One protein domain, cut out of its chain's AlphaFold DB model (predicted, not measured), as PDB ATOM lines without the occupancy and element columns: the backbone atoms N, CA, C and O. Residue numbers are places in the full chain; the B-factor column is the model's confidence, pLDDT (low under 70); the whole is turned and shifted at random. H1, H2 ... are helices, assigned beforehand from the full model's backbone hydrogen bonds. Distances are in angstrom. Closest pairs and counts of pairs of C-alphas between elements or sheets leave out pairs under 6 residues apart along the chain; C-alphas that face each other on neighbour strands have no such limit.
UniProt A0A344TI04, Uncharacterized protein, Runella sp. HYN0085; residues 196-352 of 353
ATOM      1  N   ASN A 196      56.458  38.225 -20.450       94.12
ATOM      2  CA  ASN A 196      56.453  37.772 -21.837       94.12
ATOM      3  C   ASN A 196      55.030  37.828 -22.437       94.12
ATOM      4  O   ASN A 196      54.132  37.132 -21.958       94.12
ATOM      5  N   PRO A 197      54.798  38.571 -23.538       93.31
ATOM      6  CA  PRO A 197      53.460  38.747 -24.100       93.31
ATOM      7  C   PRO A 197      52.917  37.495 -24.808       93.31
ATOM      8  O   PRO A 197      51.755  37.473 -25.195       93.31
ATOM      9  N   LYS A 198      53.713  36.436 -24.996       91.25
ATOM     10  CA  LYS A 198      53.246  35.162 -25.570       91.25
ATOM     11  C   LYS A 198      52.759  34.183 -24.506       91.25
ATOM     12  O   LYS A 198      51.786  33.471 -24.729       91.25
ATOM     13  N   THR A 199      53.416  34.145 -23.350       91.31
ATOM     14  CA  THR A 199      53.135  33.154 -22.296       91.31
ATOM     15  C   THR A 199      52.398  33.767 -21.107       91.31
ATOM     16  O   THR A 199      51.447  33.174 -20.598       91.31
ATOM     17  N   GLU A 200      52.755  34.991 -20.724       93.94
ATOM     18  CA  GLU A 200      52.366  35.651 -19.470       93.94
ATOM     19  C   GLU A 200      51.439  36.856 -19.689       93.94
ATOM     20  O   GLU A 200      51.223  37.650 -18.778       93.94
ATOM     21  N   MET A 201      50.843  36.995 -20.880       96.25
ATOM     22  CA  MET A 201      49.973  38.129 -21.232       96.25
ATOM     23  C   MET A 201      48.853  38.383 -20.216       96.25
ATOM     24  O   MET A 201      48.518  39.537 -19.971       96.25
ATOM     25  N   VAL A 202      48.305  37.334 -19.591       94.81
ATOM     26  CA  VAL A 202      47.271  37.475 -18.554       94.81
ATOM     27  C   VAL A 202      47.710  38.381 -17.393       94.81
ATOM     28  O   VAL A 202      46.901  39.154 -16.889       94.81
ATOM     29  N   LEU A 203      48.999  38.365 -17.031       95.12
ATOM     30  CA  LEU A 203      49.567  39.201 -15.967       95.12
ATOM     31  C   LEU A 203      49.672  40.678 -16.372       95.12
ATOM     32  O   LEU A 203      49.782  41.548 -15.516       95.12
ATOM     33  N   ILE A 204      49.621  40.967 -17.674       96.94
ATOM     34  CA  ILE A 204      49.695  42.324 -18.222       96.94
ATOM     35  C   ILE A 204      48.299  42.972 -18.265       96.94
ATOM     36  O   ILE A 204      48.184  44.194 -18.184       96.94
ATOM     37  N   LEU A 205      47.219  42.179 -18.344       96.69
ATOM     38  CA  LEU A 205      45.847  42.679 -18.540       96.69
ATOM     39  C   LEU A 205      45.388  43.643 -17.443       96.69
ATOM     40  O   LEU A 205      44.692  44.617 -17.736       96.69
ATOM     41  N   VAL A 206      45.825  43.436 -16.200       94.75
ATOM     42  CA  VAL A 206      45.494  44.312 -15.062       94.75
ATOM     43  C   VAL A 206      45.939  45.770 -15.276       94.75
ATOM     44  O   VAL A 206      45.310  46.702 -14.765       94.75
ATOM     45  N   PHE A 207      46.972  45.987 -16.095       96.75
ATOM     46  CA  PHE A 207      47.507  47.308 -16.421       96.75
ATOM     47  C   PHE A 207      46.773  48.005 -17.578       96.75
ATOM     48  O   PHE A 207      47.121  49.124 -17.934       96.75
ATOM     49  N   THR A 208      45.748  47.383 -18.168       96.50
ATOM     50  CA  THR A 208      45.033  47.928 -19.342       96.50
ATOM     51  C   THR A 208      43.707  48.614 -19.017       96.50
ATOM     52  O   THR A 208      43.037  49.127 -19.919       96.50
ATOM     53  N   THR A 209      43.300  48.594 -17.747       92.94
ATOM     54  CA  THR A 209      42.004  49.130 -17.315       92.94
ATOM     55  C   THR A 209      41.988  50.656 -17.371       92.94
ATOM     56  O   THR A 209      43.028  51.316 -17.315       92.94
ATOM     57  N   LYS A 210      40.796  51.250 -17.446       91.00
ATOM     58  CA  LYS A 210      40.617  52.713 -17.512       91.00
ATOM     59  C   LYS A 210      41.064  53.467 -16.254       91.00
ATOM     60  O   LYS A 210      41.118  54.691 -16.282       91.00
ATOM     61  N   TYR A 211      41.330  52.752 -15.161       91.00
ATOM     62  CA  TYR A 211      41.770  53.319 -13.886       91.00
ATOM     63  C   TYR A 211      43.293  53.455 -13.781       91.00
ATOM     64  O   TYR A 211      43.784  54.007 -12.802       91.00
ATOM     65  N   GLN A 212      44.034  52.932 -14.759       93.12
ATOM     66  CA  GLN A 212      45.490  53.008 -14.786       93.12
ATOM     67  C   GLN A 212      45.968  54.345 -15.344       93.12
ATOM     68  O   GLN A 212      45.290  54.974 -16.162       93.12
ATOM     69  N   ASP A 213      47.177  54.737 -14.935       92.88
ATOM     70  CA  ASP A 213      47.885  55.852 -15.555       92.88
ATOM     71  C   ASP A 213      47.989  55.650 -17.075       92.88
ATOM     72  O   ASP A 213      48.172  54.530 -17.567       92.88
ATOM     73  N   LYS A 214      47.881  56.749 -17.827       93.94
ATOM     74  CA  LYS A 214      47.843  56.711 -19.291       93.94
ATOM     75  C   LYS A 214      49.093  56.046 -19.871       93.94
ATOM     76  O   LYS A 214      48.956  55.208 -20.759       93.94
ATOM     77  N   ALA A 215      50.281  56.367 -19.355       95.25
ATOM     78  CA  ALA A 215      51.527  55.806 -19.871       95.25
ATOM     79  C   ALA A 215      51.635  54.305 -19.564       95.25
ATOM     80  O   ALA A 215      52.032  53.524 -20.430       95.25
ATOM     81  N   VAL A 216      51.212  53.879 -18.367       97.12
ATOM     82  CA  VAL A 216      51.149  52.457 -17.983       97.12
ATOM     83  C   VAL A 216      50.191  51.693 -18.896       97.12
ATOM     84  O   VAL A 216      50.544  50.641 -19.433       97.12
ATOM     85  N   ARG A 217      48.996  52.245 -19.127       96.88
ATOM     86  CA  ARG A 217      47.979  51.639 -19.990       96.88
ATOM     87  C   ARG A 217      48.460  51.501 -21.431       96.88
ATOM     88  O   ARG A 217      48.308  50.434 -22.026       96.88
ATOM     89  N   GLU A 218      49.045  52.552 -21.996       96.69
ATOM     90  CA  GLU A 218      49.576  52.539 -23.363       96.69
ATOM     91  C   GLU A 218      50.735  51.543 -23.514       96.69
ATOM     92  O   GLU A 218      50.756  50.770 -24.477       96.69
ATOM     93  N   ALA A 219      51.644  51.481 -22.535       97.75
ATOM     94  CA  ALA A 219      52.729  50.504 -22.513       97.75
ATOM     95  C   ALA A 219      52.200  49.060 -22.454       97.75
ATOM     96  O   ALA A 219      52.647  48.206 -23.223       97.75
ATOM     97  N   ALA A 220      51.209  48.789 -21.598       98.00
ATOM     98  CA  ALA A 220      50.582  47.476 -21.477       98.00
ATOM     99  C   ALA A 220      49.893  47.046 -22.781       98.00
ATOM    100  O   ALA A 220      50.110  45.932 -23.261       98.00
ATOM    101  N   LEU A 221      49.109  47.938 -23.395       97.56
ATOM    102  CA  LEU A 221      48.437  47.674 -24.670       97.56
ATOM    103  C   LEU A 221      49.438  47.423 -25.803       97.56
ATOM    104  O   LEU A 221      49.254  46.486 -26.579       97.56
ATOM    105  N   SER A 222      50.510  48.216 -25.878       97.19
ATOM    106  CA  SER A 222      51.590  48.026 -26.855       97.19
ATOM    107  C   SER A 222      52.272  46.664 -26.676       97.19
ATOM    108  O   SER A 222      52.417  45.898 -27.631       97.19
ATOM    109  N   LYS A 223      52.600  46.300 -25.429       97.75
ATOM    110  CA  LYS A 223      53.211  45.008 -25.093       97.75
ATOM    111  C   LYS A 223      52.307  43.836 -25.473       97.75
ATOM    112  O   LYS A 223      52.797  42.886 -26.077       97.75
ATOM    113  N   ILE A 224      51.006  43.907 -25.190       97.25
ATOM    114  CA  ILE A 224      50.028  42.879 -25.587       97.25
ATOM    115  C   ILE A 224      49.992  42.727 -27.111       97.25
ATOM    116  O   ILE A 224      50.146  41.617 -27.617       97.25
ATOM    117  N   LYS A 225      49.858  43.840 -27.840       96.19
ATOM    118  CA  LYS A 225      49.750  43.854 -29.309       96.19
ATOM    119  C   LYS A 225      51.044  43.474 -30.032       96.19
ATOM    120  O   LYS A 225      50.998  43.129 -31.208       96.19
ATOM    121  N   SER A 226      52.188  43.475 -29.343       96.50
ATOM    122  CA  SER A 226      53.444  42.934 -29.885       96.50
ATOM    123  C   SER A 226      53.394  41.419 -30.139       96.50
ATOM    124  O   SER A 226      54.230  40.891 -30.873       96.50
ATOM    125  N   ASN A 227      52.415  40.712 -29.562       96.31
ATOM    126  CA  ASN A 227      52.098  39.336 -29.917       96.31
ATOM    127  C   ASN A 227      51.030  39.312 -31.035       96.31
ATOM    128  O   ASN A 227      49.891  39.680 -30.760       96.31
ATOM    129  N   PRO A 228      51.335  38.830 -32.256       95.38
ATOM    130  CA  PRO A 228      50.361  38.772 -33.352       95.38
ATOM    131  C   PRO A 228      49.109  37.932 -33.053       95.38
ATOM    132  O   PRO A 228      48.060  38.173 -33.637       95.38
ATOM    133  N   GLU A 229      49.199  36.974 -32.126       96.44
ATOM    134  CA  GLU A 229      48.099  36.070 -31.751       96.44
ATOM    135  C   GLU A 229      47.378  36.516 -30.467       96.44
ATOM    136  O   GLU A 229      46.751  35.715 -29.768       96.44
ATOM    137  N   TRP A 230      47.493  37.795 -30.092       97.38
ATOM    138  CA  TRP A 230      46.969  38.284 -28.816       97.38
ATOM    139  C   TRP A 230      45.457  38.079 -28.668       97.38
ATOM    140  O   TRP A 230      44.994  37.725 -27.585       97.38
ATOM    141  N   GLN A 231      44.678  38.227 -29.744       97.56
ATOM    142  CA  GLN A 231      43.230  38.005 -29.689       97.56
ATOM    143  C   GLN A 231      42.897  36.533 -29.420       97.56
ATOM    144  O   GLN A 231      42.057  36.234 -28.572       97.56
ATOM    145  N   GLN A 232      43.601  35.609 -30.081       97.75
ATOM    146  CA  GLN A 232      43.453  34.167 -29.877       97.75
ATOM    147  C   GLN A 232      43.889  33.763 -28.467       97.75
ATOM    148  O   GLN A 232      43.227  32.940 -27.830       97.75
ATOM    149  N   TYR A 233      44.946  34.388 -27.937       96.81
ATOM    150  CA  TYR A 233      45.354  34.202 -26.546       96.81
ATOM    151  C   TYR A 233      44.206  34.559 -25.595       96.81
ATOM    152  O   TYR A 233      43.826  33.729 -24.768       96.81
ATOM    153  N   LEU A 234      43.597  35.742 -25.732       97.50
ATOM    154  CA  LEU A 234      42.479  36.161 -24.875       97.50
ATOM    155  C   LEU A 234      41.267  35.229 -24.997       97.50
ATOM    156  O   LEU A 234      40.689  34.840 -23.982       97.50
ATOM    157  N   VAL A 235      40.926  34.815 -26.221       97.94
ATOM    158  CA  VAL A 235      39.870  33.825 -26.477       97.94
ATOM    159  C   VAL A 235      40.142  32.519 -25.733       97.94
ATOM    160  O   VAL A 235      39.241  31.988 -25.084       97.94
ATOM    161  N   SER A 236      41.383  32.022 -25.763       96.88
ATOM    162  CA  SER A 236      41.753  30.806 -25.033       96.88
ATOM    163  C   SER A 236      41.625  30.980 -23.516       96.88
ATOM    164  O   SER A 236      41.226  30.052 -22.817       96.88
ATOM    165  N   ARG A 237      41.909  32.180 -22.988       96.62
ATOM    166  CA  ARG A 237      41.854  32.460 -21.545       96.62
ATOM    167  C   ARG A 237      40.441  32.604 -21.003       96.62
ATOM    168  O   ARG A 237      40.222  32.200 -19.862       96.62
ATOM    169  N   LEU A 238      39.479  33.047 -21.816       97.50
ATOM    170  CA  LEU A 238      38.053  33.011 -21.456       97.50
ATOM    171  C   LEU A 238      37.561  31.592 -21.133       97.50
ATOM    172  O   LEU A 238      36.585  31.433 -20.413       97.50
ATOM    173  N   GLN A 239      38.239  30.555 -21.622       94.94
ATOM    174  CA  GLN A 239      37.885  29.153 -21.384       94.94
ATOM    175  C   GLN A 239      38.666  28.537 -20.212       94.94
ATOM    176  O   GLN A 239      38.806  27.323 -20.120       94.94
ATOM    177  N   THR A 240      39.221  29.365 -19.327       94.62
ATOM    178  CA  THR A 240      40.017  28.939 -18.169       94.62
ATOM    179  C   THR A 240      39.644  29.775 -16.938       94.62
ATOM    180  O   THR A 240      38.947  30.783 -17.084       94.62
ATOM    181  N   PRO A 241      40.149  29.445 -15.733       92.12
ATOM    182  CA  PRO A 241      39.966  30.289 -14.548       92.12
ATOM    183  C   PRO A 241      40.468  31.737 -14.697       92.12
ATOM    184  O   PRO A 241      40.078  32.591 -13.908       92.12
ATOM    185  N   TRP A 242      41.274  32.028 -15.726       94.50
ATOM    186  CA  TRP A 242      41.746  33.372 -16.078       94.50
ATOM    187  C   TRP A 242      40.701  34.264 -16.769       94.50
ATOM    188  O   TRP A 242      41.015  35.371 -17.207       94.50
ATOM    189  N   ALA A 243      39.454  33.806 -16.912       96.62
ATOM    190  CA  ALA A 243      38.384  34.616 -17.489       96.62
ATOM    191  C   ALA A 243      38.176  35.942 -16.726       96.62
ATOM    192  O   ALA A 243      37.851  36.958 -17.345       96.62
ATOM    193  N   SER A 244      38.419  35.964 -15.408       95.06
ATOM    194  CA  SER A 244      38.288  37.162 -14.564       95.06
ATOM    195  C   SER A 244      39.209  38.313 -14.953       95.06
ATOM    196  O   SER A 244      38.887  39.464 -14.683       95.06
ATOM    197  N   GLU A 245      40.333  38.017 -15.587       95.50
ATOM    198  CA  GLU A 245      41.362  38.965 -15.987       95.50
ATOM    199  C   GLU A 245      41.083  39.476 -17.406       95.50
ATOM    200  O   GLU A 245      41.421  40.609 -17.746       95.50
ATOM    201  N   VAL A 246      40.399  38.668 -18.226       97.81
ATOM    202  CA  VAL A 246      40.020  39.026 -19.599       97.81
ATOM    203  C   VAL A 246      38.793  39.940 -19.634       97.81
ATOM    204  O   VAL A 246      38.754  40.866 -20.445       97.81
ATOM    205  N   PHE A 247      37.799  39.738 -18.763       98.25
ATOM    206  CA  PHE A 247      36.589  40.576 -18.763       98.25
ATOM    207  C   PHE A 247      36.868  42.074 -18.549       98.25
ATOM    208  O   PHE A 247      36.347  42.872 -19.328       98.25
ATOM    209  N   PRO A 248      37.696  42.501 -17.573       97.12
ATOM    210  CA  PRO A 248      38.070  43.907 -17.431       97.12
ATOM    211  C   PRO A 248      38.764  44.468 -18.677       97.12
ATOM    212  O   PRO A 248      38.464  45.585 -19.091       97.12
ATOM    213  N   PHE A 249      39.638  43.678 -19.317       97.62
ATOM    214  CA  PHE A 249      40.287  44.081 -20.565       97.62
ATOM    215  C   PHE A 249      39.249  44.357 -21.663       97.62
ATOM    216  O   PHE A 249      39.289  45.423 -22.275       97.62
ATOM    217  N   LEU A 250      38.313  43.427 -21.894       97.94
ATOM    218  CA  LEU A 250      37.292  43.551 -22.944       97.94
ATOM    219  C   LEU A 250      36.272  44.662 -22.656       97.94
ATOM    220  O   LEU A 250      35.778  45.300 -23.591       97.94
ATOM    221  N   ALA A 251      35.975  44.908 -21.381       97.44
ATOM    222  CA  ALA A 251      35.103  45.996 -20.957       97.44
ATOM    223  C   ALA A 251      35.703  47.369 -21.304       97.44
ATOM    224  O   ALA A 251      35.016  48.208 -21.887       97.44
ATOM    225  N   ASP A 252      36.989  47.577 -21.006       96.88
ATOM    226  CA  ASP A 252      37.644  48.887 -21.120       96.88
ATOM    227  C   ASP A 252      38.365  49.129 -22.461       96.88
ATOM    228  O   ASP A 252      38.734  50.269 -22.759       96.88
ATOM    229  N   ASN A 253      38.584  48.091 -23.278       96.50
ATOM    230  CA  ASN A 253      39.364  48.178 -24.518       96.50
ATOM    231  C   ASN A 253      38.647  47.521 -25.701       96.50
ATOM    232  O   ASN A 253      37.922  46.537 -25.546       96.50
ATOM    233  N   ASP A 254      38.851  48.067 -26.897       94.62
ATOM    234  CA  ASP A 254      38.316  47.501 -28.133       94.62
ATOM    235  C   ASP A 254      39.216  46.405 -28.700       94.62
ATOM    236  O   ASP A 254      40.429  46.374 -28.479       94.62
ATOM    237  N   VAL A 255      38.587  45.496 -29.442       96.06
ATOM    238  CA  VAL A 255      39.239  44.373 -30.113       96.06
ATOM    239  C   VAL A 255      39.004  44.472 -31.616       96.06
ATOM    240  O   VAL A 255      37.943  44.920 -32.043       96.06
ATOM    241  N   GLU A 256      39.995  44.063 -32.406       94.94
ATOM    242  CA  GLU A 256      39.973  44.186 -33.869       94.94
ATOM    243  C   GLU A 256      38.943  43.230 -34.479       94.94
ATOM    244  O   GLU A 256      37.919  43.670 -35.001       94.94
ATOM    245  N   ASP A 257      39.137  41.915 -34.329       95.88
ATOM    246  CA  ASP A 257      38.111  40.939 -34.700       95.88
ATOM    247  C   ASP A 257      37.175  40.605 -33.525       95.88
ATOM    248  O   ASP A 257      37.458  39.751 -32.681       95.88
ATOM    249  N   ARG A 258      36.020  41.282 -33.473       96.44
ATOM    250  CA  ARG A 258      34.983  41.046 -32.452       96.44
ATOM    251  C   ARG A 258      34.324  39.666 -32.571       96.44
ATOM    252  O   ARG A 258      33.866  39.127 -31.563       96.44
ATOM    253  N   ARG A 259      34.269  39.073 -33.770       96.31
ATOM    254  CA  ARG A 259      33.565  37.796 -33.996       96.31
ATOM    255  C   ARG A 259      34.261  36.636 -33.299       96.31
ATOM    256  O   ARG A 259      33.576  35.730 -32.833       96.31
ATOM    257  N   LEU A 260      35.584  36.712 -33.137       97.19
ATOM    258  CA  LEU A 260      36.369  35.718 -32.398       97.19
ATOM    259  C   LEU A 260      35.905  35.536 -30.949       97.19
ATOM    260  O   LEU A 260      36.081  34.460 -30.388       97.19
ATOM    261  N   PHE A 261      35.316  36.565 -30.337       98.12
ATOM    262  CA  PHE A 261      34.986  36.568 -28.912       98.12
ATOM    263  C   PHE A 261      33.531  36.212 -28.614       98.12
ATOM    264  O   PHE A 261      33.227  35.895 -27.466       98.12
ATOM    265  N   ALA A 262      32.641  36.235 -29.610       96.06
ATOM    266  CA  ALA A 262      31.201  36.163 -29.381       96.06
ATOM    267  C   ALA A 262      30.792  34.922 -28.558       96.06
ATOM    268  O   ALA A 262      30.215  35.063 -27.481       96.06
ATOM    269  N   GLU A 263      31.155  33.718 -29.001       97.06
ATOM    270  CA  GLU A 263      30.907  32.482 -28.240       97.06
ATOM    271  C   GLU A 263      31.859  32.299 -27.039       97.06
ATOM    272  O   GLU A 263      31.386  31.971 -25.948       97.06
ATOM    273  N   PRO A 264      33.178  32.565 -27.141       98.25
ATOM    274  CA  PRO A 264      34.078  32.470 -25.987       98.25
ATOM    275  C   PRO A 264      33.675  33.320 -24.778       98.25
ATOM    276  O   PRO A 264      33.874  32.881 -23.649       98.25
ATOM    277  N   ILE A 265      33.060  34.491 -24.978       98.44
ATOM    278  CA  ILE A 265      32.509  35.315 -23.889       98.44
ATOM    279  C   ILE A 265      31.457  34.531 -23.103       98.44
ATOM    280  O   ILE A 265      31.486  34.527 -21.874       98.44
ATOM    281  N   LYS A 266      30.557  33.823 -23.792       97.94
ATOM    282  CA  LYS A 266      29.532  32.993 -23.149       97.94
ATOM    283  C   LYS A 266      30.173  31.910 -22.285       97.94
ATOM    284  O   LYS A 266      29.758  31.735 -21.143       97.94
ATOM    285  N   THR A 267      31.213  31.243 -22.788       97.88
ATOM    286  CA  THR A 267      31.995  30.266 -22.013       97.88
ATOM    287  C   THR A 267      32.686  30.912 -20.812       97.88
ATOM    288  O   THR A 267      32.610  30.376 -19.709       97.88
ATOM    289  N   GLY A 268      33.272  32.099 -20.975       98.38
ATOM    290  CA  GLY A 268      33.885  32.844 -19.874       98.38
ATOM    291  C   GLY A 268      32.897  33.223 -18.775       98.38
ATOM    292  O   GLY A 268      33.229  33.126 -17.597       98.38
ATOM    293  N   ILE A 269      31.655  33.572 -19.120       98.56
ATOM    294  CA  ILE A 269      30.609  33.845 -18.122       98.56
ATOM    295  C   ILE A 269      30.315  32.587 -17.295       98.56
ATOM    296  O   ILE A 269      30.096  32.680 -16.088       98.56
ATOM    297  N   LEU A 270      30.342  31.403 -17.918       98.38
ATOM    298  CA  LEU A 270      30.175  30.135 -17.206       98.38
ATOM    299  C   LEU A 270      31.356  29.846 -16.271       98.38
ATOM    300  O   LEU A 270      31.118  29.464 -15.127       98.38
ATOM    301  N   MET A 271      32.592  30.119 -16.701       97.94
ATOM    302  CA  MET A 271      33.775  30.033 -15.829       97.94
ATOM    303  C   MET A 271      33.658  30.975 -14.623       97.94
ATOM    304  O   MET A 271      33.956  30.600 -13.490       97.94
ATOM    305  N   MET A 272      33.149  32.189 -14.838       98.31
ATOM    306  CA  MET A 272      32.901  33.143 -13.754       98.31
ATOM    307  C   MET A 272      31.786  32.686 -12.810       98.31
ATOM    308  O   MET A 272      31.882  32.922 -11.607       98.31
ATOM    309  N   ALA A 273      30.763  31.990 -13.313       98.12
ATOM    310  CA  ALA A 273      29.723  31.396 -12.476       98.12
ATOM    311  C   ALA A 273      30.292  30.321 -11.537       98.12
ATOM    312  O   ALA A 273      29.955  30.299 -10.354       98.12
ATOM    313  N   GLU A 274      31.188  29.468 -12.033       97.44
ATOM    314  CA  GLU A 274      31.885  28.475 -11.207       97.44
ATOM    315  C   GLU A 274      32.779  29.143 -10.158       97.44
ATOM    316  O   GLU A 274      32.719  28.785  -8.982       97.44
ATOM    317  N   LYS A 275      33.528  30.184 -10.548       96.38
ATOM    318  CA  LYS A 275      34.356  30.973  -9.623       96.38
ATOM    319  C   LYS A 275      33.527  31.638  -8.520       96.38
ATOM    320  O   LYS A 275      33.924  31.619  -7.357       96.38
ATOM    321  N   PHE A 276      32.379  32.227  -8.863       97.00
ATOM    322  CA  PHE A 276      31.487  32.853  -7.880       97.00
ATOM    323  C   PHE A 276      30.946  31.814  -6.904       97.00
ATOM    324  O   PHE A 276      30.951  32.058  -5.701       97.00
ATOM    325  N   LYS A 277      30.552  30.638  -7.403       96.69
ATOM    326  CA  LYS A 277      30.105  29.532  -6.558       96.69
ATOM    327  C   LYS A 277      31.204  29.075  -5.588       96.69
ATOM    328  O   LYS A 277      30.942  29.031  -4.390       96.69
ATOM    329  N   ASP A 278      32.424  28.806  -6.064       95.25
ATOM    330  CA  ASP A 278      33.552  28.411  -5.194       95.25
ATOM    331  C   ASP A 278      33.829  29.474  -4.120       95.25
ATOM    332  O   ASP A 278      33.971  29.170  -2.933       95.25
ATOM    333  N   SER A 279      33.820  30.754  -4.506       94.25
ATOM    334  CA  SER A 279      34.006  31.846  -3.552       94.25
ATOM    335  C   SER A 279      32.877  31.912  -2.520       94.25
ATOM    336  O   SER A 279      33.156  32.148  -1.345       94.25
ATOM    337  N   MET A 280      31.623  31.674  -2.913       94.94
ATOM    338  CA  MET A 280      30.497  31.611  -1.978       94.94
ATOM    339  C   MET A 280      30.640  30.462  -0.965       94.94
ATOM    340  O   MET A 280      30.269  30.618   0.195       94.94
ATOM    341  N   GLU A 281      31.220  29.324  -1.353       94.00
ATOM    342  CA  GLU A 281      31.402  28.156  -0.471       94.00
ATOM    343  C   GLU A 281      32.553  28.311   0.541       94.00
ATOM    344  O   GLU A 281      32.571  27.629   1.581       94.00
ATOM    345  N   ARG A 282      33.525  29.180   0.227       92.75
ATOM    346  CA  ARG A 282      34.794  29.331   0.960       92.75
ATOM    347  C   ARG A 282      34.910  30.616   1.777       92.75
ATOM    348  O   ARG A 282      35.650  30.633   2.757       92.75
ATOM    349  N   THR A 283      34.210  31.684   1.406       91.00
ATOM    350  CA  THR A 283      34.323  32.982   2.087       91.00
ATOM    351  C   THR A 283      33.595  32.975   3.431       91.00
ATOM    352  O   THR A 283      32.394  32.744   3.494       91.00
ATOM    353  N   HIS A 284      34.298  33.270   4.524       90.19
ATOM    354  CA  HIS A 284      33.694  33.321   5.863       90.19
ATOM    355  C   HIS A 284      32.844  34.583   6.097       90.19
ATOM    356  O   HIS A 284      31.756  34.499   6.667       90.19
ATOM    357  N   THR A 285      33.317  35.739   5.628       91.62
ATOM    358  CA  THR A 285      32.663  37.040   5.823       91.62
ATOM    359  C   THR A 285      32.570  37.756   4.486       91.62
ATOM    360  O   THR A 285      33.594  38.033   3.861       91.62
ATOM    361  N   PHE A 286      31.349  38.048   4.045       92.44
ATOM    362  CA  PHE A 286      31.113  38.792   2.811       92.44
ATOM    363  C   PHE A 286      31.067  40.300   3.078       92.44
ATOM    364  O   PHE A 286      30.714  40.739   4.171       92.44
ATOM    365  N   TYR A 287      31.385  41.098   2.059       92.88
ATOM    366  CA  TYR A 287      31.120  42.537   2.036       92.88
ATOM    367  C   TYR A 287      30.265  42.889   0.816       92.88
ATOM    368  O   TYR A 287      30.326  42.220  -0.213       92.88
ATOM    369  N   ASP A 288      29.477  43.959   0.910       90.94
ATOM    370  CA  ASP A 288      28.452  44.305  -0.090       90.94
ATOM    371  C   ASP A 288      28.988  44.481  -1.524       90.94
ATOM    372  O   ASP A 288      28.276  44.254  -2.502       90.94
ATOM    373  N   GLY A 289      30.238  44.930  -1.660       91.62
ATOM    374  CA  GLY A 289      30.906  45.144  -2.948       91.62
ATOM    375  C   GLY A 289      31.504  43.885  -3.583       91.62
ATOM    376  O   GLY A 289      32.018  43.973  -4.698       91.62
ATOM    377  N   GLN A 290      31.465  42.736  -2.905       93.88
ATOM    378  CA  GLN A 290      32.046  41.492  -3.406       93.88
ATOM    379  C   GLN A 290      31.413  41.128  -4.762       93.88
ATOM    380  O   GLN A 290      30.197  41.231  -4.940       93.88
ATOM    381  N   PHE A 291      32.244  40.710  -5.726       96.31
ATOM    382  CA  PHE A 291      31.865  40.331  -7.100       96.31
ATOM    383  C   PHE A 291      31.327  41.461  -7.993       96.31
ATOM    384  O   PHE A 291      30.968  41.221  -9.153       96.31
ATOM    385  N   TYR A 292      31.207  42.686  -7.477       96.38
ATOM    386  CA  TYR A 292      30.570  43.782  -8.201       96.38
ATOM    387  C   TYR A 292      31.382  44.226  -9.421       96.38
ATOM    388  O   TYR A 292      30.818  44.366 -10.506       96.38
ATOM    389  N   SER A 293      32.698  44.391  -9.269       94.62
ATOM    390  CA  SER A 293      33.617  44.757 -10.354       94.62
ATOM    391  C   SER A 293      33.575  43.763 -11.513       94.62
ATOM    392  O   SER A 293      33.441  44.152 -12.670       94.62
ATOM    393  N   GLU A 294      33.628  42.473 -11.199       96.31
ATOM    394  CA  GLU A 294      33.615  41.380 -12.164       96.31
ATOM    395  C   GLU A 294      32.270  41.316 -12.885       96.31
ATOM    396  O   GLU A 294      32.222  41.191 -14.106       96.31
ATOM    397  N   THR A 295      31.174  41.484 -12.142       98.12
ATOM    398  CA  THR A 295      29.825  41.565 -12.712       98.12
ATOM    399  C   THR A 295      29.709  42.737 -13.684       98.12
ATOM    400  O   THR A 295      29.214  42.565 -14.797       98.12
ATOM    401  N   GLN A 296      30.188  43.927 -13.306       97.25
ATOM    402  CA  GLN A 296      30.166  45.090 -14.193       97.25
ATOM    403  C   GLN A 296      31.003  44.868 -15.452       97.25
ATOM    404  O   GLN A 296      30.516  45.154 -16.545       97.25
ATOM    405  N   ALA A 297      32.216  44.325 -15.318       97.56
ATOM    406  CA  ALA A 297      33.087  44.037 -16.451       97.56
ATOM    407  C   ALA A 297      32.444  43.034 -17.425       97.56
ATOM    408  O   ALA A 297      32.476  43.239 -18.639       97.56
ATOM    409  N   ILE A 298      31.782  41.994 -16.907       98.44
ATOM    410  CA  ILE A 298      31.034  41.023 -17.717       98.44
ATOM    411  C   ILE A 298      29.896  41.708 -18.480       98.44
ATOM    412  O   ILE A 298      29.802  41.557 -19.696       98.44
ATOM    413  N   LEU A 299      29.038  42.475 -17.802       98.38
ATOM    414  CA  LEU A 299      27.880  43.100 -18.454       98.38
ATOM    415  C   LEU A 299      28.289  44.187 -19.461       98.38
ATOM    416  O   LEU A 299      27.669  44.299 -20.518       98.38
ATOM    417  N   GLN A 300      29.343  44.953 -19.166       97.94
ATOM    418  CA  GLN A 300      29.934  45.912 -20.105       97.94
ATOM    419  C   GLN A 300      30.526  45.204 -21.320       97.94
ATOM    420  O   GLN A 300      30.308  45.647 -22.444       97.94
ATOM    421  N   THR A 301      31.201  44.070 -21.110       98.25
ATOM    422  CA  THR A 301      31.658  43.218 -22.208       98.25
ATOM    423  C   THR A 301      30.463  42.772 -23.046       98.25
ATOM    424  O   THR A 301      30.438  43.058 -24.230       98.25
ATOM    425  N   ILE A 302      29.415  42.179 -22.467       98.00
ATOM    426  CA  ILE A 302      28.235  41.726 -23.229       98.00
ATOM    427  C   ILE A 302      27.625  42.856 -24.072       98.00
ATOM    428  O   ILE A 302      27.344  42.651 -25.252       98.00
ATOM    429  N   ALA A 303      27.482  44.061 -23.511       97.00
ATOM    430  CA  ALA A 303      26.948  45.211 -24.240       97.00
ATOM    431  C   ALA A 303      27.749  45.534 -25.519       97.00
ATOM    432  O   ALA A 303      27.172  45.988 -26.505       97.00
ATOM    433  N   LYS A 304      29.058  45.250 -25.528       96.81
ATOM    434  CA  LYS A 304      29.948  45.421 -26.684       96.81
ATOM    435  C   LYS A 304      29.906  44.275 -27.695       96.81
ATOM    436  O   LYS A 304      30.574  44.397 -28.714       96.81
ATOM    437  N   PHE A 305      29.207  43.167 -27.448       97.19
ATOM    438  CA  PHE A 305      29.165  42.001 -28.356       97.19
ATOM    439  C   PHE A 305      27.740  41.489 -28.645       97.19
ATOM    440  O   PHE A 305      27.573  40.554 -29.426       97.19
ATOM    441  N   GLN A 306      26.706  42.093 -28.053       93.31
ATOM    442  CA  GLN A 306      25.305  41.661 -28.166       93.31
ATOM    443  C   GLN A 306      24.730  41.681 -29.599       93.31
ATOM    444  O   GLN A 306      23.830  40.910 -29.911       93.31
ATOM    445  N   ASP A 307      25.266  42.515 -30.492       94.31
ATOM    446  CA  ASP A 307      24.899  42.622 -31.915       94.31
ATOM    447  C   ASP A 307      25.407  41.451 -32.777       94.31
ATOM    448  O   ASP A 307      25.068  41.363 -33.955       94.31
ATOM    449  N   LEU A 308      26.197  40.531 -32.214       95.06
ATOM    450  CA  LEU A 308      26.774  39.393 -32.941       95.06
ATOM    451  C   LEU A 308      25.890  38.135 -32.937       95.06
ATOM    452  O   LEU A 308      26.327  37.079 -33.390       95.06
ATOM    453  N   GLY A 309      24.654  38.230 -32.435       90.88
ATOM    454  CA  GLY A 309      23.656  37.156 -32.509       90.88
ATOM    455  C   GLY A 309      23.818  36.026 -31.483       90.88
ATOM    456  O   GLY A 309      23.112  35.023 -31.577       90.88
ATOM    457  N   VAL A 310      24.710  36.170 -30.496       95.44
ATOM    458  CA  VAL A 310      24.880  35.197 -29.403       95.44
ATOM    459  C   VAL A 310      23.967  35.552 -28.231       95.44
ATOM    460  O   VAL A 310      24.034  36.645 -27.673       95.44
ATOM    461  N   ASP A 311      23.141  34.596 -27.804       95.44
ATOM    462  CA  ASP A 311      22.320  34.741 -26.601       95.44
ATOM    463  C   ASP A 311      23.130  34.448 -25.325       95.44
ATOM    464  O   ASP A 311      23.405  33.290 -24.977       95.44
ATOM    465  N   TYR A 312      23.490  35.516 -24.610       97.25
ATOM    466  CA  TYR A 312      24.217  35.458 -23.340       97.25
ATOM    467  C   TYR A 312      23.316  35.245 -22.117       97.25
ATOM    468  O   TYR A 312      23.822  34.875 -21.051       97.25
ATOM    469  N   ALA A 313      21.994  35.434 -22.231       96.75
ATOM    470  CA  ALA A 313      21.090  35.393 -21.082       96.75
ATOM    471  C   ALA A 313      21.134  34.063 -20.300       96.75
ATOM    472  O   ALA A 313      21.175  34.104 -19.066       96.75
ATOM    473  N   PRO A 314      21.234  32.877 -20.940       97.25
ATOM    474  CA  PRO A 314      21.395  31.615 -20.220       97.25
ATOM    475  C   PRO A 314      22.669  31.549 -19.364       97.25
ATOM    476  O   PRO A 314      22.646  30.964 -18.279       97.25
ATOM    477  N   ALA A 315      23.776  32.140 -19.827       98.00
ATOM    478  CA  ALA A 315      25.035  32.153 -19.085       98.00
ATOM    479  C   ALA A 315      24.977  33.144 -17.915       98.00
ATOM    480  O   ALA A 315      25.335  32.787 -16.793       98.00
ATOM    481  N   VAL A 316      24.424  34.342 -18.136       98.25
ATOM    482  CA  VAL A 316      24.208  35.333 -17.067       98.25
ATOM    483  C   VAL A 316      23.263  34.791 -15.989       98.25
ATOM    484  O   VAL A 316      23.497  35.002 -14.801       98.25
ATOM    485  N   ARG A 317      22.246  34.003 -16.362       98.12
ATOM    486  CA  ARG A 317      21.365  33.330 -15.395       98.12
ATOM    487  C   ARG A 317      22.125  32.342 -14.509       98.12
ATOM    488  O   ARG A 317      21.863  32.270 -13.311       98.12
ATOM    489  N   LYS A 318      23.079  31.592 -15.070       98.12
ATOM    490  CA  LYS A 318      23.948  30.699 -14.286       98.12
ATOM    491  C   LYS A 318      24.866  31.484 -13.346       98.12
ATOM    492  O   LYS A 318      24.975  31.101 -12.186       98.12
ATOM    493  N   LEU A 319      25.447  32.593 -13.809       98.19
ATOM    494  CA  LEU A 319      26.241  33.503 -12.975       98.19
ATOM    495  C   LEU A 319      25.418  34.049 -11.800       98.19
ATOM    496  O   LEU A 319      25.853  33.983 -10.656       98.19
ATOM    497  N   ARG A 320      24.192  34.515 -12.065       98.06
ATOM    498  CA  ARG A 320      23.275  34.989 -11.023       98.06
ATOM    499  C   ARG A 320      22.932  33.894 -10.017       98.06
ATOM    500  O   ARG A 320      22.974  34.154  -8.818       98.06
ATOM    501  N   LYS A 321      22.637  32.680 -10.489       97.56
ATOM    502  CA  LYS A 321      22.314  31.529  -9.634       97.56
ATOM    503  C   LYS A 321      23.488  31.101  -8.745       97.56
ATOM    504  O   LYS A 321      23.260  30.593  -7.654       97.56
ATOM    505  N   ALA A 322      24.734  31.314  -9.174       97.31
ATOM    506  CA  ALA A 322      25.910  31.015  -8.352       97.31
ATOM    507  C   ALA A 322      25.937  31.822  -7.041       97.31
ATOM    508  O   ALA A 322      26.426  31.331  -6.025       97.31
ATOM    509  N   LEU A 323      25.356  33.025  -7.038       96.25
ATOM    510  CA  LEU A 323      25.245  33.878  -5.851       96.25
ATOM    511  C   LEU A 323      24.158  33.409  -4.865       96.25
ATOM    512  O   LEU A 323      24.154  33.860  -3.726       96.25
ATOM    513  N   ASP A 324      23.284  32.477  -5.265       95.25
ATOM    514  CA  ASP A 324      22.284  31.845  -4.386       95.25
ATOM    515  C   ASP A 324      22.827  30.572  -3.706       95.25
ATOM    516  O   ASP A 324      22.065  29.762  -3.172       95.25
ATOM    517  N   THR A 325      24.143  30.348  -3.759       94.12
ATOM    518  CA  THR A 325      24.780  29.198  -3.109       94.12
ATOM    519  C   THR A 325      24.507  29.236  -1.598       94.12
ATOM    520  O   THR A 325      24.795  30.256  -0.966       94.12
ATOM    521  N   PRO A 326      23.959  28.156  -0.999       91.25
ATOM    522  CA  PRO A 326      23.596  28.148   0.414       91.25
ATOM    523  C   PRO A 326      24.792  28.426   1.323       91.25
ATOM    524  O   PRO A 326      25.839  27.789   1.208       91.25
ATOM    525  N   LEU A 327      24.601  29.347   2.263       91.31
ATOM    526  CA  LEU A 327      25.606  29.676   3.263       91.31
ATOM    527  C   LEU A 327      25.632  28.624   4.379       91.31
ATOM    528  O   LEU A 327      24.599  28.153   4.856       91.31
ATOM    529  N   LYS A 328      26.835  28.280   4.824       91.31
ATOM    530  CA  LYS A 328      27.103  27.475   6.016       91.31
ATOM    531  C   LYS A 328      26.839  28.303   7.273       91.31
ATOM    532  O   LYS A 328      26.935  29.526   7.261       91.31
ATOM    533  N   SER A 329      26.578  27.623   8.390       88.50
ATOM    534  CA  SER A 329      26.179  28.249   9.663       88.50
ATOM    535  C   SER A 329      27.171  29.271  10.227       88.50
ATOM    536  O   SER A 329      26.768  30.156  10.973       88.50
ATOM    537  N   TYR A 330      28.457  29.158   9.886       84.81
ATOM    538  CA  TYR A 330      29.503  30.079  10.335       84.81
ATOM    539  C   TYR A 330      29.688  31.301   9.422       84.81
ATOM    540  O   TYR A 330      30.483  32.179   9.752       84.81
ATOM    541  N   GLN A 331      29.042  31.336   8.252       92.00
ATOM    542  CA  GLN A 331      29.232  32.405   7.274       92.00
ATOM    543  C   GLN A 331      28.320  33.594   7.586       92.00
ATOM    544  O   GLN A 331      27.142  33.430   7.901       92.00
ATOM    545  N   GLN A 332      28.862  34.803   7.455       85.25
ATOM    546  CA  GLN A 332      28.116  36.045   7.649       85.25
ATOM    547  C   GLN A 332      27.665  36.601   6.301       85.25
ATOM    548  O   GLN A 332      28.493  37.041   5.503       85.25
ATOM    549  N   ALA A 333      26.354  36.572   6.052       84.38
ATOM    550  CA  ALA A 333      25.759  37.099   4.828       84.38
ATOM    551  C   ALA A 333      25.956  38.621   4.704       84.38
ATOM    552  O   ALA A 333      25.893  39.346   5.695       84.38
ATOM    553  N   ALA A 334      26.117  39.096   3.470       83.50
ATOM    554  CA  ALA A 334      26.112  40.513   3.121       83.50
ATOM    555  C   ALA A 334      25.117  40.771   1.988       83.50
ATOM    556  O   ALA A 334      24.718  39.844   1.275       83.50
ATOM    557  N   ASN A 335      24.725  42.030   1.798       91.50
ATOM    558  CA  ASN A 335      23.846  42.399   0.698       91.50
ATOM    559  C   ASN A 335      24.682  42.641  -0.564       91.50
ATOM    560  O   ASN A 335      25.146  43.752  -0.824       91.50
ATOM    561  N   LEU A 336      24.906  41.577  -1.337       95.25
ATOM    562  CA  LEU A 336      25.740  41.622  -2.535       95.25
ATOM    563  C   LEU A 336      25.130  42.554  -3.593       95.25
ATOM    564  O   LEU A 336      24.139  42.225  -4.249       95.25
ATOM    565  N   LYS A 337      25.765  43.709  -3.820       96.19
ATOM    566  CA  LYS A 337      25.283  44.757  -4.742       96.19
ATOM    567  C   LYS A 337      25.175  44.295  -6.196       96.19
ATOM    568  O   LYS A 337      24.465  44.913  -6.983       96.19
ATOM    569  N   CYS A 338      25.876  43.227  -6.570       96.31
ATOM    570  CA  CYS A 338      25.835  42.651  -7.913       96.31
ATOM    571  C   CYS A 338      24.515  41.926  -8.227       96.31
ATOM    572  O   CYS A 338      24.117  41.890  -9.392       96.31
ATOM    573  N   ILE A 339      23.804  41.411  -7.216       97.19
ATOM    574  CA  ILE A 339      22.526  40.699  -7.377       97.19
ATOM    575  C   ILE A 339      21.477  41.560  -8.100       97.19
ATOM    576  O   ILE A 339      21.042  41.160  -9.183       97.19
ATOM    577  N   PRO A 340      21.096  42.754  -7.597       97.31
ATOM    578  CA  PRO A 340      20.087  43.572  -8.265       97.31
ATOM    579  C   PRO A 340      20.524  44.034  -9.663       97.31
ATOM    580  O   PRO A 340      19.681  44.228 -10.536       97.31
ATOM    581  N   VAL A 341      21.831  44.189  -9.909       97.50
ATOM    582  CA  VAL A 341      22.362  44.535 -11.237       97.50
ATOM    583  C   VAL A 341      22.109  43.406 -12.239       97.50
ATOM    584  O   VAL A 341      21.602  43.659 -13.331       97.50
ATOM    585  N   LEU A 342      22.411  42.163 -11.855       97.88
ATOM    586  CA  LEU A 342      22.152  40.978 -12.672       97.88
ATOM    587  C   LEU A 342      20.650  40.756 -12.894       97.88
ATOM    588  O   LEU A 342      20.238  40.501 -14.025       97.88
ATOM    589  N   ASP A 343      19.829  40.913 -11.852       97.88
ATOM    590  CA  ASP A 343      18.372  40.754 -11.945       97.88
ATOM    591  C   ASP A 343      17.752  41.778 -12.906       97.88
ATOM    592  O   ASP A 343      16.904  41.437 -13.732       97.88
ATOM    593  N   ASN A 344      18.193  43.038 -12.836       97.19
ATOM    594  CA  ASN A 344      17.732  44.086 -13.744       97.19
ATOM    595  C   ASN A 344      18.166  43.821 -15.189       97.19
ATOM    596  O   ASN A 344      17.371  44.013 -16.110       97.19
ATOM    597  N   TRP A 345      19.403  43.356 -15.392       97.44
ATOM    598  CA  TRP A 345      19.887  42.995 -16.721       97.44
ATOM    599  C   TRP A 345      19.072  41.832 -17.311       97.44
ATOM    600  O   TRP A 345      18.597  41.945 -18.440       97.44
ATOM    601  N   LEU A 346      18.825  40.763 -16.543       97.44
ATOM    602  CA  LEU A 346      18.036  39.605 -16.989       97.44
ATOM    603  C   LEU A 346      16.593  39.997 -17.336       97.44
ATOM    604  O   LEU A 346      16.117  39.659 -18.415       97.44
ATOM    605  N   LYS A 347      15.927  40.797 -16.491       96.06
ATOM    606  CA  LYS A 347      14.558  41.284 -16.750       96.06
ATOM    607  C   LYS A 347      14.422  42.053 -18.064       96.06
ATOM    608  O   LYS A 347      13.355  42.015 -18.672       96.06
ATOM    609  N   LYS A 348      15.459  42.792 -18.472       93.38
ATOM    610  CA  LYS A 348      15.452  43.538 -19.736       93.38
ATOM    611  C   LYS A 348      15.537  42.592 -20.937       93.38
ATOM    612  O   LYS A 348      14.733  42.712 -21.850       93.38
ATOM    613  N   HIS A 349      16.443  41.620 -20.891       89.00
ATOM    614  CA  HIS A 349      16.741  40.741 -22.028       89.00
ATOM    615  C   HIS A 349      15.822  39.509 -22.119       89.00
ATOM    616  O   HIS A 349      15.845  38.793 -23.114       89.00
ATOM    617  N   GLU A 350      14.986  39.256 -21.107       78.88
ATOM    618  CA  GLU A 350      13.921  38.242 -21.160       78.88
ATOM    619  C   GLU A 350      12.620  38.762 -21.789       78.88
ATOM    620  O   GLU A 350      11.817  37.958 -22.245       78.88
ATOM    621  N   LYS A 351      12.409  40.085 -21.838       59.91
ATOM    622  CA  LYS A 351      11.230  40.706 -22.475       59.91
ATOM    623  C   LYS A 351      11.387  40.936 -23.981       59.91
ATOM    624  O   LYS A 351      10.420  41.306 -24.634       59.91
ATOM    625  N   GLU A 352      12.602  40.780 -24.502       54.34
ATOM    626  CA  GLU A 352      12.961  41.025 -25.906       54.34
ATOM    627  C   GLU A 352      12.945  39.735 -26.760       54.34
ATOM    628  O   GLU A 352      13.288  39.774 -27.940       54.34
TER     629      GLU A 352
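What this domain is: This is residues 196 to 352 of the 353 residues of an uncharacterized protein of Runella sp. HYN0085 (UniProt A0A344TI04). The last four helices, H5 to H8, form an up-and-down bundle, each running against the one before, and beside it sits a cluster of the first four helices, H1 to H4. H4 packs on H5 and H6 and on H1 and H3, while the hairpin partner H2 lies farthest out. The printed part has 157 residues with eight named helices, H1 to H8 in chain order, and no named strand: all helix. It is compact, with a radius of gyration of the C-alphas of 16.2 A and spans of 50 by 36 by 25 A.

How they stand to each other: H1, residues 201 to 208, and H2, residues 214 to 225, form a hairpin; their closest C-alphas, Thr 208 and Arg 217, are 4.8 A apart. The hub, H4, residues 243 to 252, touches H1, closest C-alphas Leu 205 and Phe 249, 6.1 A. H3, residues 230 to 238, touches H5, residues 259 to 282, closest C-alphas Leu 238 and Gly 268, 4.5 A. H4 touches H6, residues 292 to 303, at a steep tilt of 61 degrees, closest C-alphas Ala 251 and Thr 301, 4.6 A. H7, residues 313 to 322, touches H5, closest C-alphas Ala 273 and Leu 319, 4.1 A, at a shallow tilt of 14 degrees, the same way. H8, residues 338 to 350, forms a hairpin with H7. Every O i to N i+4 pair is within hydrogen-bond range in H2, H3, H6, H7 and H8; H4 has 4 of 6, H5 17 of 20, and H1 1 of 4 beside 4 of 5 O i to N i+3 pairs.

Where its parts are: H1 begins at C-alpha 201 (49.973, 38.129, -21.232). H5 is 36.0 A long, with a kink of 31 degrees near residue 266. H8 spans 18.4 A, ending at C-alpha 350 (13.921, 38.242, -21.160).

The domain as a whole: C-alphas 228 and 329 are the two farthest apart, 50.5 A. The printed part has no cut. The link from H7 to H8 is long. Residues 351 to 352 are under 70 in pLDDT.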